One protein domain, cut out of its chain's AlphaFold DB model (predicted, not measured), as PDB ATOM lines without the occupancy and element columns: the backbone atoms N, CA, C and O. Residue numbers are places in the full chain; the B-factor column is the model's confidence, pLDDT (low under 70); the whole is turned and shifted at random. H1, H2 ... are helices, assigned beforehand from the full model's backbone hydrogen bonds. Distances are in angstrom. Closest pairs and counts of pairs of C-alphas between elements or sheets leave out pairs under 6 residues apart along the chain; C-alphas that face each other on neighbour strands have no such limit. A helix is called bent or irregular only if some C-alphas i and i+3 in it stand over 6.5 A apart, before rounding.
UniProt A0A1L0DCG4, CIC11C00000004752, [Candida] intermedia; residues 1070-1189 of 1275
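AT A GLANCE: This is residues 1070 to 1189 of the 1275 residues of the protein "CIC11C00000004752" of [Candida] intermedia (UniProt A0A1L0DCG4). Four helices, H1 to H4, stand side by side in a row, and a long hairpin of two helices, H5 and H6, crosses one side of the row over H2, H3 and H4. H3 is in the middle, H1 is at the end of the row clear of H5 and H6, and the long link from H2 to H3 runs along the row's other side. The printed part has 120 residues with six named helices, H1 to H6 in chain order, and no named strand; its class is all helix. It is compact, with a radius of gyration of the C-alphas of 13.7 A, and spans 39 by 34 by 22 A.

HOW THE PARTS SIT: H1, residues 1071 to 1081, and H2, residues 1086 to 1102, form a helical hairpin, closest at the C-alphas of Tyr 1071 and Ala 1095, 5.1 A apart; they run opposite ways at a shallow tilt of 33 degrees, only just short of steep. H2 touches H3, residues 1116 to 1125, the same way at a shallow tilt of 15 degrees; their closest C-alphas, of Leu 1097 and Asn 1125, are 5.4 A apart. H3 and H4, residues 1129 to 1138, form a second helical hairpin at a shallow tilt of 20 degrees, with the C-alphas of Ile 1123 and Met 1132 closest at 5.2 A. H5, residues 1146 to 1164, touches H3 with residues 1149 to 1156 alone, at a steep tilt of 50 degrees; the C-alphas of Gly 1120 and Leu 1153 are closest, 6.1 A apart. H5 and H2 only just touch, with 3 pairs of C-alphas within 8 A, the closest being Met 1098 and Ala 1160 at 6.9 A. H6, residues 1166 to 1186, forms a third helical hairpin with H5, at a shallow tilt of 9 degrees; the C-alphas of Leu 1157 and Ile 1172 are closest at 6.7 A. H6 touches H4 with residues 1178 to 1185 alone, closest at the C-alphas of Val 1129 and Ser 1178, 6.5 A apart. H1 is apart from H3, H4, H5 and H6. In H2, H3, H4 and H5 every O i to N i+4 pair is within hydrogen-bond range; in H1 5 of 7 are, and in H6 13 of 17.

IN THESE COORDINATES: H1 begins at C-alpha 1071, (268.248, 325.575, 403.149), and is irregular, with C-alphas 1077 and 1080 7.5 A apart. From first to last C-alpha H2 measures 24.3 A, H5 27.2 A and H6 30.1 A; H3 and H4 have 10 residues each. H6 is irregular too, with C-alphas 1167 and 1170 7.7 A apart, and ends at C-alpha 1186, (259.926, 331.903, 431.907).

THE WHOLE: The two C-alphas farthest apart, of Lys 1077 and Asn 1189, are 41.7 A apart. The printed part has no cut. The link from H2 to H3, residues 1103 to 1115, is long. Mean pLDDT of the printed part is 73.5, and 26 residues are under 70, among them 1102 to 1114 and 1164 to 1170.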
ATOM      1  N   ALA A1070     266.226 326.134 399.415       77.81
ATOM      2  CA  ALA A1070     267.641 325.761 399.341       77.81
ATOM      3  C   ALA A1070     268.370 325.902 400.698       77.81
ATOM      4  O   ALA A1070     269.458 326.474 400.800       77.81
ATOM      5  N   TYR A1071     267.766 325.388 401.774       77.50
ATOM      6  CA  TYR A1071     268.248 325.575 403.149       77.50
ATOM      7  C   TYR A1071     269.656 324.994 403.383       77.50
ATOM      8  O   TYR A1071     270.458 325.579 404.111       77.50
ATOM      9  N   GLU A1072     269.988 323.871 402.739       70.44
ATOM     10  CA  GLU A1072     271.304 323.228 402.870       70.44
ATOM     11  C   GLU A1072     272.418 324.053 402.212       70.44
ATOM     12  O   GLU A1072     273.514 324.162 402.767       70.44
ATOM     13  N   ASP A1073     272.131 324.709 401.083       74.06
ATOM     14  CA  ASP A1073     273.055 325.643 400.435       74.06
ATOM     15  C   ASP A1073     273.317 326.873 401.312       74.06
ATOM     16  O   ASP A1073     274.465 327.296 401.445       74.06
ATOM     17  N   VAL A1074     272.282 327.409 401.970       75.12
ATOM     18  CA  VAL A1074     272.426 328.526 402.920       75.12
ATOM     19  C   VAL A1074     273.373 328.156 404.062       75.12
ATOM     20  O   VAL A1074     274.337 328.875 404.330       75.12
ATOM     21  N   VAL A1075     273.143 327.013 404.713       73.25
ATOM     22  CA  VAL A1075     273.948 326.587 405.868       73.25
ATOM     23  C   VAL A1075     275.384 326.230 405.464       73.25
ATOM     24  O   VAL A1075     276.317 326.576 406.187       73.25
ATOM     25  N   THR A1076     275.590 325.582 404.313       73.81
ATOM     26  CA  THR A1076     276.926 325.128 403.881       73.81
ATOM     27  C   THR A1076     277.781 326.226 403.247       73.81
ATOM     28  O   THR A1076     278.978 326.281 403.523       73.81
ATOM     29  N   LYS A1077     277.200 327.111 402.423       73.56
ATOM     30  CA  LYS A1077     277.946 328.162 401.702       73.56
ATOM     31  C   LYS A1077     278.071 329.458 402.505       73.56
ATOM     32  O   LYS A1077     279.123 330.089 402.458       73.56
ATOM     33  N   PHE A1078     277.037 329.839 403.260       74.12
ATOM     34  CA  PHE A1078     276.994 331.116 403.988       74.12
ATOM     35  C   PHE A1078     277.207 330.971 405.502       74.12
ATOM     36  O   PHE A1078     277.452 331.969 406.175       74.12
ATOM     37  N   GLY A1079     277.234 329.742 406.036       67.75
ATOM     38  CA  GLY A1079     277.607 329.438 407.426       67.75
ATOM     39  C   GLY A1079     278.829 330.198 407.985       67.75
ATOM     40  O   GLY A1079     278.713 330.746 409.080       67.75
ATOM     41  N   PRO A1080     279.978 330.323 407.280       74.00
ATOM     42  CA  PRO A1080     281.132 331.073 407.798       74.00
ATOM     43  C   PRO A1080     280.935 332.601 407.865       74.00
ATOM     44  O   PRO A1080     281.767 333.288 408.450       74.00
ATOM     45  N   LEU A1081     279.856 333.151 407.297       71.25
ATOM     46  CA  LEU A1081     279.524 334.585 407.347       71.25
ATOM     47  C   LEU A1081     278.597 334.941 408.528       71.25
ATOM     48  O   LEU A1081     278.237 336.104 408.700       71.25
ATOM     49  N   GLN A1082     278.239 333.960 409.368       67.06
ATOM     50  CA  GLN A1082     277.266 334.085 410.461       67.06
ATOM     51  C   GLN A1082     277.620 335.129 411.544       67.06
ATOM     52  O   GLN A1082     276.743 335.522 412.309       67.06
ATOM     53  N   GLU A1083     278.870 335.587 411.634       68.31
ATOM     54  CA  GLU A1083     279.296 336.584 412.633       68.31
ATOM     55  C   GLU A1083     279.266 338.043 412.138       68.31
ATOM     56  O   GLU A1083     279.566 338.938 412.922       68.31
ATOM     57  N   ARG A1084     278.891 338.307 410.874       70.38
ATOM     58  CA  ARG A1084     278.912 339.664 410.290       70.38
ATOM     59  C   ARG A1084     277.773 340.576 410.750       70.38
ATOM     60  O   ARG A1084     278.038 341.619 411.338       70.38
ATOM     61  N   SER A1085     276.523 340.176 410.515       74.62
ATOM     62  CA  SER A1085     275.329 340.902 410.971       74.62
ATOM     63  C   SER A1085     274.426 339.985 411.797       74.62
ATOM     64  O   SER A1085     274.419 338.759 411.622       74.62
ATOM     65  N   SER A1086     273.622 340.561 412.697       72.88
ATOM     66  CA  SER A1086     272.648 339.765 413.446       72.88
ATOM     67  C   SER A1086     271.459 339.313 412.590       72.88
ATOM     68  O   SER A1086     270.868 338.280 412.906       72.88
ATOM     69  N   GLY A1087     271.154 339.995 411.479       72.44
ATOM     70  CA  GLY A1087     270.147 339.574 410.495       72.44
ATOM     71  C   GLY A1087     270.591 338.342 409.697       72.44
ATOM     72  O   GLY A1087     269.895 337.325 409.708       72.44
ATOM     73  N   ILE A1088     271.801 338.355 409.127       76.62
ATOM     74  CA  ILE A1088     272.453 337.184 408.507       76.62
ATOM     75  C   ILE A1088     272.477 336.011 409.495       76.62
ATOM     76  O   ILE A1088     272.119 334.883 409.145       76.62
ATOM     77  N   LYS A1089     272.836 336.275 410.758       76.94
ATOM     78  CA  LYS A1089     272.853 335.261 411.819       76.94
ATOM     79  C   LYS A1089     271.480 334.642 412.071       76.94
ATOM     80  O   LYS A1089     271.398 333.418 412.165       76.94
ATOM     81  N   GLN A1090     270.426 335.457 412.131       77.75
ATOM     82  CA  GLN A1090     269.039 335.000 412.260       77.75
ATOM     83  C   GLN A1090     268.601 334.176 411.039       77.75
ATOM     84  O   GLN A1090     268.040 333.098 411.210       77.75
ATOM     85  N   LEU A1091     268.909 334.609 409.813       77.25
ATOM     86  CA  LEU A1091     268.554 333.874 408.591       77.25
ATOM     87  C   LEU A1091     269.261 332.515 408.499       77.25
ATOM     88  O   LEU A1091     268.621 331.519 408.166       77.25
ATOM     89  N   ILE A1092     270.543 332.435 408.870       78.50
ATOM     90  CA  ILE A1092     271.279 331.161 408.930       78.50
ATOM     91  C   ILE A1092     270.729 330.264 410.050       78.50
ATOM     92  O   ILE A1092     270.540 329.071 409.826       78.50
ATOM     93  N   GLN A1093     270.409 330.807 411.232       75.25
ATOM     94  CA  GLN A1093     269.776 330.038 412.316       75.25
ATOM     95  C   GLN A1093     268.367 329.543 411.947       75.25
ATOM     96  O   GLN A1093     267.980 328.449 412.356       75.25
ATOM     97  N   PHE A1094     267.622 330.304 411.142       78.56
ATOM     98  CA  PHE A1094     266.329 329.904 410.589       78.56
ATOM     99  C   PHE A1094     266.478 328.844 409.483       78.56
ATOM    100  O   PHE A1094     265.727 327.874 409.458       78.56
ATOM    101  N   ALA A1095     267.492 328.935 408.617       76.19
ATOM    102  CA  ALA A1095     267.808 327.859 407.675       76.19
ATOM    103  C   ALA A1095     268.243 326.570 408.405       76.19
ATOM    104  O   ALA A1095     267.819 325.479 408.028       76.19
ATOM    105  N   GLN A1096     269.002 326.683 409.503       75.94
ATOM    106  CA  GLN A1096     269.310 325.563 410.402       75.94
ATOM    107  C   GLN A1096     268.041 324.963 411.033       75.94
ATOM    108  O   GLN A1096     267.958 323.741 411.148       75.94
ATOM    109  N   LEU A1097     267.041 325.784 411.378       76.25
ATOM    110  CA  LEU A1097     265.733 325.321 411.852       76.25
ATOM    111  C   LEU A1097     265.008 324.492 410.790       76.25
ATOM    112  O   LEU A1097     264.581 323.376 411.083       76.25
ATOM    113  N   MET A1098     264.927 324.993 409.555       73.19
ATOM    114  CA  MET A1098     264.296 324.279 408.437       73.19
ATOM    115  C   MET A1098     265.029 322.963 408.122       73.19
ATOM    116  O   MET A1098     264.401 321.908 408.022       73.19
ATOM    117  N   CYS A1099     266.367 322.965 408.095       73.00
ATOM    118  CA  CYS A1099     267.167 321.740 407.990       73.00
ATOM    119  C   CYS A1099     266.924 320.768 409.163       73.00
ATOM    120  O   CYS A1099     266.862 319.559 408.954       73.00
ATOM    121  N   GLY A1100     266.749 321.276 410.387       69.94
ATOM    122  CA  GLY A1100     266.480 320.494 411.600       69.94
ATOM    123  C   GLY A1100     265.039 319.977 411.746       69.94
ATOM    124  O   GLY A1100     264.766 319.192 412.663       69.94
ATOM    125  N   LEU A1101     264.123 320.399 410.868       70.06
ATOM    126  CA  LEU A1101     262.829 319.748 410.626       70.06
ATOM    127  C   LEU A1101     262.998 318.601 409.607       70.06
ATOM    128  O   LEU A1101     262.478 317.502 409.807       70.06
ATOM    129  N   ASN A1102     263.819 318.811 408.574       63.59
ATOM    130  CA  ASN A1102     264.059 317.831 407.507       63.59
ATOM    131  C   ASN A1102     264.978 316.658 407.911       63.59
ATOM    132  O   ASN A1102     264.816 315.552 407.396       63.59
ATOM    133  N   LYS A1103     265.949 316.867 408.814       59.84
ATOM    134  CA  LYS A1103     266.955 315.867 409.227       59.84
ATOM    135  C   LYS A1103     267.012 315.674 410.750       59.84
ATOM    136  O   LYS A1103     266.671 316.545 411.550       59.84
ATOM    137  N   THR A1104     267.452 314.492 411.183       50.41
ATOM    138  CA  THR A1104     267.512 314.110 412.605       50.41
ATOM    139  C   THR A1104     268.766 314.587 413.342       50.41
ATOM    140  O   THR A1104     268.793 314.465 414.566       50.41
ATOM    141  N   GLU A1105     269.755 315.160 412.657       50.59
ATOM    142  CA  GLU A1105     271.049 315.545 413.238       50.59
ATOM    143  C   GLU A1105     271.077 316.977 413.801       50.59
ATOM    144  O   GLU A1105     270.456 317.896 413.270       50.59
ATOM    145  N   ASN A1106     271.830 317.165 414.889       48.16
ATOM    146  CA  ASN A1106     272.011 318.460 415.544       48.16
ATOM    147  C   ASN A1106     273.226 319.191 414.949       48.16
ATOM    148  O   ASN A1106     274.365 318.770 415.166       48.16
ATOM    149  N   HIS A1107     273.015 320.319 414.270       49.84
ATOM    150  CA  HIS A1107     274.114 321.166 413.802       49.84
ATOM    151  C   HIS A1107     274.553 322.184 414.872       49.84
ATOM    152  O   HIS A1107     273.756 322.987 415.337       49.84
ATOM    153  N   SER A1108     275.846 322.124 415.226       48.97
ATOM    154  CA  SER A1108     276.677 323.118 415.946       48.97
ATOM    155  C   SER A1108     276.067 323.916 417.116       48.97
ATOM    156  O   SER A1108     275.275 324.837 416.928       48.97
ATOM    157  N   LYS A1109     276.608 323.701 418.325       52.69
ATOM    158  CA  LYS A1109     276.398 324.581 419.489       52.69
ATOM    159  C   LYS A1109     276.998 325.972 419.246       52.69
ATOM    160  O   LYS A1109     278.216 326.133 419.293       52.69
ATOM    161  N   ILE A1110     276.146 326.973 419.044       54.00
ATOM    162  CA  ILE A1110     276.536 328.389 419.018       54.00
ATOM    163  C   ILE A1110     276.542 328.897 420.467       54.00
ATOM    164  O   ILE A1110     275.536 328.789 421.162       54.00
ATOM    165  N   ASN A1111     277.670 329.430 420.945       53.19
ATOM    166  CA  ASN A1111     277.805 329.875 422.343       53.19
ATOM    167  C   ASN A1111     277.639 331.393 422.541       53.19
ATOM    168  O   ASN A1111     277.349 331.818 423.656       53.19
ATOM    169  N   ASN A1112     277.796 332.195 421.482       59.09
ATOM    170  CA  ASN A1112     277.689 333.655 421.542       59.09
ATOM    171  C   ASN A1112     276.364 334.118 420.923       59.09
ATOM    172  O   ASN A1112     276.163 333.989 419.710       59.09
ATOM    173  N   TYR A1113     275.491 334.696 421.745       67.31
ATOM    174  CA  TYR A1113     274.220 335.298 421.340       67.31
ATOM    175  C   TYR A1113     274.327 336.820 421.422       67.31
ATOM    176  O   TYR A1113     274.897 337.334 422.380       67.31
ATOM    177  N   ALA A1114     273.820 337.520 420.407       62.72
ATOM    178  CA  ALA A1114     273.857 338.984 420.351       62.72
ATOM    179  C   ALA A1114     272.514 339.566 420.811       62.72
ATOM    180  O   ALA A1114     272.456 340.302 421.790       62.72
ATOM    181  N   ASP A1115     271.436 339.127 420.156       72.06
ATOM    182  CA  ASP A1115     270.087 339.664 420.342       72.06
ATOM    183  C   ASP A1115     269.121 338.590 420.849       72.06
ATOM    184  O   ASP A1115     269.302 337.394 420.576       72.06
ATOM    185  N   SER A1116     268.029 339.021 421.488       76.75
ATOM    186  CA  SER A1116     266.895 338.174 421.889       76.75
ATOM    187  C   SER A1116     266.431 337.245 420.758       76.75
ATOM    188  O   SER A1116     266.288 336.044 420.971       76.75
ATOM    189  N   ASN A1117     266.307 337.749 419.529       79.62
ATOM    190  CA  ASN A1117     265.912 336.963 418.356       79.62
ATOM    191  C   ASN A1117     266.877 335.796 418.061       79.62
ATOM    192  O   ASN A1117     266.440 334.691 417.732       79.62
ATOM    193  N   THR A1118     268.190 335.999 418.242       76.88
ATOM    194  CA  THR A1118     269.204 334.939 418.049       76.88
ATOM    195  C   THR A1118     269.183 333.889 419.161       76.88
ATOM    196  O   THR A1118     269.474 332.718 418.911       76.88
ATOM    197  N   VAL A1119     268.799 334.281 420.385       78.00
ATOM    198  CA  VAL A1119     268.518 333.346 421.490       78.00
ATOM    199  C   VAL A1119     267.249 332.546 421.183       78.00
ATOM    200  O   VAL A1119     267.222 331.333 421.378       78.00
ATOM    201  N   GLY A1120     266.212 333.208 420.660       77.81
ATOM    202  CA  GLY A1120     264.935 332.590 420.309       77.81
ATOM    203  C   GLY A1120     265.078 331.497 419.250       77.81
ATOM    204  O   GLY A1120     264.669 330.362 419.485       77.81
ATOM    205  N   LEU A1121     265.729 331.792 418.122       77.75
ATOM    206  CA  LEU A1121     265.959 330.804 417.057       77.75
ATOM    207  C   LEU A1121     266.828 329.622 417.518       77.75
ATOM    208  O   LEU A1121     266.557 328.480 417.152       77.75
ATOM    209  N   ALA A1122     267.826 329.854 418.374       75.06
ATOM    210  CA  ALA A1122     268.622 328.767 418.944       75.06
ATOM    211  C   ALA A1122     267.817 327.870 419.901       75.06
ATOM    212  O   ALA A1122     267.946 326.648 419.851       75.06
ATOM    213  N   ILE A1123     266.929 328.457 420.711       77.88
ATOM    214  CA  ILE A1123     265.970 327.710 421.539       77.88
ATOM    215  C   ILE A1123     265.014 326.874 420.677       77.88
ATOM    216  O   ILE A1123     264.696 325.751 421.057       77.88
ATOM    217  N   LEU A1124     264.585 327.369 419.510       76.62
ATOM    218  CA  LEU A1124     263.748 326.596 418.583       76.62
ATOM    219  C   LEU A1124     264.501 325.428 417.922       76.62
ATOM    220  O   LEU A1124     263.884 324.402 417.626       76.62
ATOM    221  N   ASN A1125     265.814 325.558 417.708       74.06
ATOM    222  CA  ASN A1125     266.647 324.493 417.145       74.06
ATOM    223  C   ASN A1125     266.835 323.334 418.138       74.06
ATOM    224  O   ASN A1125     266.638 322.169 417.769       74.06
ATOM    225  N   GLU A1126     267.112 323.632 419.410       74.88
ATOM    226  CA  GLU A1126     267.271 322.627 420.470       74.88
ATOM    227  C   GLU A1126     266.007 321.791 420.693       74.88
ATOM    228  O   GLU A1126     264.902 322.319 420.743       74.88
ATOM    229  N   ARG A1127     266.139 320.463 420.815       65.75
ATOM    230  CA  ARG A1127     264.989 319.544 421.014       65.75
ATOM    231  C   ARG A1127     264.673 319.254 422.486       65.75
ATOM    232  O   ARG A1127     263.584 318.769 422.779       65.75
ATOM    233  N   ASP A1128     265.599 319.539 423.400       74.56
ATOM    234  CA  ASP A1128     265.453 319.258 424.831       74.56
ATOM    235  C   ASP A1128     265.058 320.515 425.625       74.56
ATOM    236  O   ASP A1128     265.771 321.520 425.631       74.56
ATOM    237  N   VAL A1129     263.945 320.430 426.358       74.31
ATOM    238  CA  VAL A1129     263.423 321.492 427.232       74.31
ATOM    239  C   VAL A1129     264.417 321.866 428.345       74.31
ATOM    240  O   VAL A1129     264.435 323.019 428.780       74.31
ATOM    241  N   PHE A1130     265.279 320.944 428.791       74.44
ATOM    242  CA  PHE A1130     266.343 321.262 429.749       74.44
ATOM    243  C   PHE A1130     267.430 322.148 429.125       74.44
ATOM    244  O   PHE A1130     267.831 323.137 429.735       74.44
ATOM    245  N   LEU A1131     267.843 321.870 427.884       74.38
ATOM    246  CA  LEU A1131     268.812 322.703 427.161       74.38
ATOM    247  C   LEU A1131     268.216 324.063 426.765       74.38
ATOM    248  O   LEU A1131     268.878 325.084 426.944       74.38
ATOM    249  N   MET A1132     266.945 324.107 426.339       77.62
ATOM    250  CA  MET A1132     266.210 325.367 426.131       77.62
ATOM    251  C   MET A1132     266.217 326.238 427.398       77.62
ATOM    252  O   MET A1132     266.471 327.441 427.333       77.62
ATOM    253  N   ARG A1133     265.967 325.626 428.565       77.75
ATOM    254  CA  ARG A1133     266.008 326.304 429.865       77.75
ATOM    255  C   ARG A1133     267.403 326.831 430.191       77.75
ATOM    256  O   ARG A1133     267.505 327.973 430.629       77.75
ATOM    257  N   ASP A1134     268.453 326.044 429.984       78.88
ATOM    258  CA  ASP A1134     269.830 326.469 430.248       78.88
ATOM    259  C   ASP A1134     270.256 327.639 429.348       78.88
ATOM    260  O   ASP A1134     270.903 328.575 429.822       78.88
ATOM    261  N   ILE A1135     269.871 327.622 428.066       78.06
ATOM    262  CA  ILE A1135     270.121 328.723 427.123       78.06
ATOM    263  C   ILE A1135     269.342 329.976 427.544       78.06
ATOM    264  O   ILE A1135     269.921 331.061 427.587       78.06
ATOM    265  N   PHE A1136     268.068 329.839 427.923       80.12
ATOM    266  CA  PHE A1136     267.264 330.956 428.425       80.12
ATOM    267  C   PHE A1136     267.852 331.559 429.714       80.12
ATOM    268  O   PHE A1136     268.005 332.774 429.814       80.12
ATOM    269  N   GLN A1137     268.235 330.726 430.689       79.31
ATOM    270  CA  GLN A1137     268.778 331.187 431.973       79.31
ATOM    271  C   GLN A1137     270.139 331.883 431.825       79.31
ATOM    272  O   GLN A1137     270.383 332.879 432.502       79.31
ATOM    273  N   LYS A1138     271.008 331.412 430.919       79.12
ATOM    274  CA  LYS A1138     272.307 332.051 430.642       79.12
ATOM    275  C   LYS A1138     272.182 333.407 429.943       79.12
ATOM    276  O   LYS A1138     273.048 334.252 430.130       79.12
ATOM    277  N   ASN A1139     271.111 333.624 429.177       78.44
ATOM    278  CA  ASN A1139     270.916 334.820 428.349       78.44
ATOM    279  C   ASN A1139     269.768 335.727 428.834       78.44
ATOM    280  O   ASN A1139     269.307 336.587 428.088       78.44
ATOM    281  N   GLN A1140     269.310 335.571 430.082       73.88
ATOM    282  CA  GLN A1140     268.136 336.283 430.607       73.88
ATOM    283  C   GLN A1140     268.263 337.821 430.542       73.88
ATOM    284  O   GLN A1140     267.254 338.506 430.403       73.88
ATOM    285  N   LEU A1141     269.484 338.370 430.602       74.19
ATOM    286  CA  LEU A1141     269.739 339.815 430.490       74.19
ATOM    287  C   LEU A1141     269.443 340.392 429.093       74.19
ATOM    288  O   LEU A1141     269.217 341.592 428.980       74.19
ATOM    289  N   LEU A1142     269.426 339.559 428.044       71.44
ATOM    290  CA  LEU A1142     269.129 339.971 426.664       71.44
ATOM    291  C   LEU A1142     267.621 339.972 426.351       71.44
ATOM    292  O   LEU A1142     267.227 340.318 425.240       71.44
ATOM    293  N   ILE A1143     266.769 339.559 427.297       75.69
ATOM    294  CA  ILE A1143     265.320 339.413 427.108       75.69
ATOM    295  C   ILE A1143     264.604 340.389 428.049       75.69
ATOM    296  O   ILE A1143     264.291 340.062 429.194       75.69
ATOM    297  N   SER A1144     264.366 341.604 427.551       68.12
ATOM    298  CA  SER A1144     263.683 342.689 428.268       68.12
ATOM    299  C   SER A1144     262.183 342.430 428.443       68.12
ATOM    300  O   SER A1144     261.662 342.582 429.547       68.12
ATOM    301  N   ASP A1145     261.503 341.990 427.382       79.56
ATOM    302  CA  ASP A1145     260.083 341.630 427.385       79.56
ATOM    303  C   ASP A1145     259.896 340.144 427.023       79.56
ATOM    304  O   ASP A1145     260.357 339.649 425.991       79.56
ATOM    305  N   LYS A1146     259.209 339.417 427.910       81.12
ATOM    306  CA  LYS A1146     258.942 337.980 427.787       81.12
ATOM    307  C   LYS A1146     257.798 337.663 426.828       81.12
ATOM    308  O   LYS A1146     257.801 336.576 426.255       81.12
ATOM    309  N   GLU A1147     256.829 338.563 426.676       81.31
ATOM    310  CA  GLU A1147     255.693 338.361 425.777       81.31
ATOM    311  C   GLU A1147     256.106 338.632 424.328       81.31
ATOM    312  O   GLU A1147     255.845 337.807 423.453       81.31
ATOM    313  N   GLN A1148     256.857 339.711 424.077       80.38
ATOM    314  CA  GLN A1148     257.451 339.970 422.757       80.38
ATOM    315  C   GLN A1148     258.368 338.824 422.310       80.38
ATOM    316  O   GLN A1148     258.283 338.370 421.169       80.38
ATOM    317  N   PHE A1149     259.187 338.289 423.224       83.12
ATOM    318  CA  PHE A1149     260.018 337.114 422.954       83.12
ATOM    319  C   PHE A1149     259.185 335.875 422.589       83.12
ATOM    320  O   PHE A1149     259.505 335.172 421.631       83.12
ATOM    321  N   PHE A1150     258.087 335.617 423.305       82.62
ATOM    322  CA  PHE A1150     257.165 334.519 422.996       82.62
ATOM    323  C   PHE A1150     256.471 334.698 421.633       82.62
ATOM    324  O   PHE A1150     256.398 333.746 420.853       82.62
ATOM    325  N   ASN A1151     256.053 335.920 421.292       81.94
ATOM    326  CA  ASN A1151     255.501 336.247 419.976       81.94
ATOM    327  C   ASN A1151     256.504 336.026 418.843       81.94
ATOM    328  O   ASN A1151     256.139 335.454 417.817       81.94
ATOM    329  N   PHE A1152     257.769 336.412 419.031       82.56
ATOM    330  CA  PHE A1152     258.826 336.158 418.053       82.56
ATOM    331  C   PHE A1152     259.007 334.653 417.779       82.56
ATOM    332  O   PHE A1152     259.106 334.244 416.620       82.56
ATOM    333  N   LEU A1153     258.972 333.811 418.822       83.25
ATOM    334  CA  LEU A1153     259.032 332.351 418.672       83.25
ATOM    335  C   LEU A1153     257.849 331.806 417.853       83.25
ATOM    336  O   LEU A1153     258.051 330.977 416.964       83.25
ATOM    337  N   ILE A1154     256.628 332.287 418.121       82.19
ATOM    338  CA  ILE A1154     255.421 331.908 417.368       82.19
ATOM    339  C   ILE A1154     255.527 332.358 415.908       82.19
ATOM    340  O   ILE A1154     255.298 331.548 415.018       82.19
ATOM    341  N   MET A1155     255.939 333.602 415.643       81.31
ATOM    342  CA  MET A1155     256.137 334.109 414.279       81.31
ATOM    343  C   MET A1155     257.151 333.277 413.488       81.31
ATOM    344  O   MET A1155     256.917 332.983 412.315       81.31
ATOM    345  N   CYS A1156     258.251 332.857 414.120       79.56
ATOM    346  CA  CYS A1156     259.238 331.985 413.485       79.56
ATOM    347  C   CYS A1156     258.646 330.613 413.126       79.56
ATOM    348  O   CYS A1156     258.877 330.130 412.018       79.56
ATOM    349  N   LEU A1157     257.840 330.008 414.009       79.19
ATOM    350  CA  LEU A1157     257.130 328.764 413.690       79.19
ATOM    351  C   LEU A1157     256.075 328.953 412.592       79.19
ATOM    352  O   LEU A1157     255.965 328.095 411.721       79.19
ATOM    353  N   SER A1158     255.347 330.074 412.571       78.38
ATOM    354  CA  SER A1158     254.370 330.371 411.513       78.38
ATOM    355  C   SER A1158     255.050 330.524 410.149       78.38
ATOM    356  O   SER A1158     254.590 329.948 409.165       78.38
ATOM    357  N   LYS A1159     256.195 331.225 410.095       75.44
ATOM    358  CA  LYS A1159     257.025 331.343 408.884       75.44
ATOM    359  C   LYS A1159     257.575 329.983 408.439       75.44
ATOM    360  O   LYS A1159     257.594 329.708 407.245       75.44
ATOM    361  N   ALA A1160     257.985 329.125 409.376       74.88
ATOM    362  CA  ALA A1160     258.412 327.762 409.063       74.88
ATOM    363  C   ALA A1160     257.260 326.919 408.485       74.88
ATOM    364  O   ALA A1160     257.452 326.263 407.467       74.88
ATOM    365  N   SER A1161     256.055 327.005 409.065       75.25
ATOM    366  CA  SER A1161     254.861 326.271 408.609       75.25
ATOM    367  C   SER A1161     254.468 326.627 407.174       75.25
ATOM    368  O   SER A1161     254.221 325.734 406.366       75.25
ATOM    369  N   LEU A1162     254.484 327.923 406.837       73.00
ATOM    370  CA  LEU A1162     254.228 328.418 405.479       73.00
ATOM    371  C   LEU A1162     255.235 327.878 404.448       73.00
ATOM    372  O   LEU A1162     254.858 327.602 403.315       73.00
ATOM    373  N   LEU A1163     256.503 327.718 404.838       71.50
ATOM    374  CA  LEU A1163     257.587 327.292 403.945       71.50
ATOM    375  C   LEU A1163     257.765 325.764 403.845       71.50
ATOM    376  O   LEU A1163     258.403 325.297 402.903       71.50
ATOM    377  N   SER A1164     257.251 324.979 404.802       66.12
ATOM    378  CA  SER A1164     257.403 323.510 404.824       66.12
ATOM    379  C   SER A1164     256.163 322.719 404.394       66.12
ATOM    380  O   SER A1164     256.274 321.520 404.134       66.12
ATOM    381  N   GLY A1165     254.984 323.349 404.354       63.81
ATOM    382  CA  GLY A1165     253.717 322.690 404.016       63.81
ATOM    383  C   GLY A1165     253.267 321.616 405.022       63.81
ATOM    384  O   GLY A1165     253.856 321.435 406.092       63.81
ATOM    385  N   GLU A1166     252.207 320.878 404.670       59.53
ATOM    386  CA  GLU A1166     251.527 319.934 405.578       59.53
ATOM    387  C   GLU A1166     252.434 318.819 406.129       59.53
ATOM    388  O   GLU A1166     252.237 318.361 407.257       59.53
ATOM    389  N   LEU A1167     253.454 318.410 405.364       59.12
ATOM    390  CA  LEU A1167     254.343 317.277 405.661       59.12
ATOM    391  C   LEU A1167     255.091 317.405 407.002       59.12
ATOM    392  O   LEU A1167     255.379 316.390 407.637       59.12
ATOM    393  N   HIS A1168     255.363 318.632 407.462       66.00
ATOM    394  CA  HIS A1168     256.125 318.899 408.693       66.00
ATOM    395  C   HIS A1168     255.278 319.473 409.847       66.00
ATOM    396  O   HIS A1168     255.797 319.709 410.941       66.00
ATOM    397  N   SER A1169     253.962 319.617 409.650       68.25
ATOM    398  CA  SER A1169     252.992 320.124 410.642       68.25
ATOM    399  C   SER A1169     253.129 319.476 412.031       68.25
ATOM    400  O   SER A1169     253.172 320.164 413.053       68.25
ATOM    401  N   SER A1170     253.285 318.150 412.086       69.44
ATOM    402  CA  SER A1170     253.461 317.386 413.332       69.44
ATOM    403  C   SER A1170     254.727 317.771 414.111       69.44
ATOM    404  O   SER A1170     254.700 317.874 415.338       69.44
ATOM    405  N   GLN A1171     255.835 318.038 413.417       73.56
ATOM    406  CA  GLN A1171     257.092 318.452 414.036       73.56
ATOM    407  C   GLN A1171     256.990 319.886 414.568       73.56
ATOM    408  O   GLN A1171     257.445 320.156 415.680       73.56
ATOM    409  N   ILE A1172     256.345 320.784 413.819       77.12
ATOM    410  CA  ILE A1172     256.098 322.176 414.221       77.12
ATOM    411  C   ILE A1172     255.188 322.226 415.457       77.12
ATOM    412  O   ILE A1172     255.502 322.929 416.417       77.12
ATOM    413  N   ASN A1173     254.141 321.397 415.510       75.19
ATOM    414  CA  ASN A1173     253.286 321.261 416.693       75.19
ATOM    415  C   ASN A1173     254.072 320.745 417.924       75.19
ATOM    416  O   ASN A1173     253.929 321.292 419.018       75.19
ATOM    417  N   ASN A1174     254.996 319.788 417.754       76.62
ATOM    418  CA  ASN A1174     255.896 319.343 418.833       76.62
ATOM    419  C   ASN A1174     256.856 320.457 419.315       76.62
ATOM    420  O   ASN A1174     257.170 320.539 420.511       76.62
ATOM    421  N   ARG A1175     257.312 321.344 418.414       76.81
ATOM    422  CA  ARG A1175     258.077 322.551 418.787       76.81
ATOM    423  C   ARG A1175     257.200 323.523 419.578       76.81
ATOM    424  O   ARG A1175     257.620 323.963 420.645       76.81
ATOM    425  N   PHE A1176     255.976 323.783 419.118       81.31
ATOM    426  CA  PHE A1176     255.012 324.645 419.805       81.31
ATOM    427  C   PHE A1176     254.722 324.161 421.236       81.31
ATOM    428  O   PHE A1176     254.864 324.932 422.185       81.31
ATOM    429  N   GLU A1177     254.449 322.867 421.439       79.38
ATOM    430  CA  GLU A1177     254.301 322.299 422.787       79.38
ATOM    431  C   GLU A1177     255.533 322.504 423.684       79.38
ATOM    432  O   GLU A1177     255.405 322.695 424.897       79.38
ATOM    433  N   SER A1178     256.734 322.429 423.110       80.50
ATOM    434  CA  SER A1178     257.985 322.617 423.845       80.50
ATOM    435  C   SER A1178     258.156 324.071 424.295       80.50
ATOM    436  O   SER A1178     258.562 324.314 425.432       80.50
ATOM    437  N   ILE A1179     257.724 325.037 423.477       83.00
ATOM    438  CA  ILE A1179     257.662 326.459 423.851       83.00
ATOM    439  C   ILE A1179     256.618 326.684 424.954       83.00
ATOM    440  O   ILE A1179     256.906 327.358 425.939       83.00
ATOM    441  N   ILE A1180     255.435 326.064 424.873       81.62
ATOM    442  CA  ILE A1180     254.423 326.148 425.944       81.62
ATOM    443  C   ILE A1180     254.966 325.578 427.272       81.62
ATOM    444  O   ILE A1180     254.692 326.123 428.344       81.62
ATOM    445  N   LYS A1181     255.796 324.524 427.229       82.00
ATOM    446  CA  LYS A1181     256.525 324.011 428.408       82.00
ATOM    447  C   LYS A1181     257.586 325.014 428.898       82.00
ATOM    448  O   LYS A1181     257.694 325.219 430.110       82.00
ATOM    449  N   LEU A1182     258.302 325.692 427.996       81.38
ATOM    450  CA  LEU A1182     259.274 326.749 428.319       81.38
ATOM    451  C   LEU A1182     258.624 327.985 428.968       81.38
ATOM    452  O   LEU A1182     259.187 328.529 429.916       81.38
ATOM    453  N   CYS A1183     257.416 328.390 428.565       80.44
ATOM    454  CA  CYS A1183     256.720 329.541 429.159       80.44
ATOM    455  C   CYS A1183     256.473 329.386 430.677       80.44
ATOM    456  O   CYS A1183     256.548 330.374 431.415       80.44
ATOM    457  N   LYS A1184     256.314 328.149 431.184       79.56
ATOM    458  CA  LYS A1184     256.291 327.867 432.638       79.56
ATOM    459  C   LYS A1184     257.619 328.197 433.323       79.56
ATOM    460  O   LYS A1184     257.631 328.688 434.448       79.56
ATOM    461  N   VAL A1185     258.741 327.935 432.650       76.75
ATOM    462  CA  VAL A1185     260.098 328.251 433.130       76.75
ATOM    463  C   VAL A1185     260.346 329.762 433.089       76.75
ATOM    464  O   VAL A1185     260.911 330.315 434.030       76.75
ATOM    465  N   MET A1186     259.859 330.442 432.045       77.75
ATOM    466  CA  MET A1186     259.926 331.903 431.907       77.75
ATOM    467  C   MET A1186     259.078 332.655 432.949       77.75
ATOM    468  O   MET A1186     259.323 333.843 433.187       77.75
ATOM    469  N   ARG A1187     258.106 331.981 433.588       77.38
ATOM    470  CA  ARG A1187     257.053 332.580 434.434       77.38
ATOM    471  C   ARG A1187     256.215 333.618 433.676       77.38
ATOM    472  O   ARG A1187     255.966 334.704 434.193       77.38
ATOM    473  N   LEU A1188     255.847 333.305 432.433       82.31
ATOM    474  CA  LEU A1188     254.823 334.053 431.706       82.31
ATOM    475  C   LEU A1188     253.464 333.485 432.134       82.31
ATOM    476  O   LEU A1188     253.232 332.292 431.957       82.31
ATOM    477  N   ASN A1189     252.616 334.315 432.745       78.81
ATOM    478  CA  ASN A1189     251.313 333.900 433.283       78.81
ATOM    479  C   ASN A1189     250.135 334.552 432.547       78.81
ATOM    480  O   ASN A1189     249.036 334.012 432.581       78.81
TER     481      ASN A1189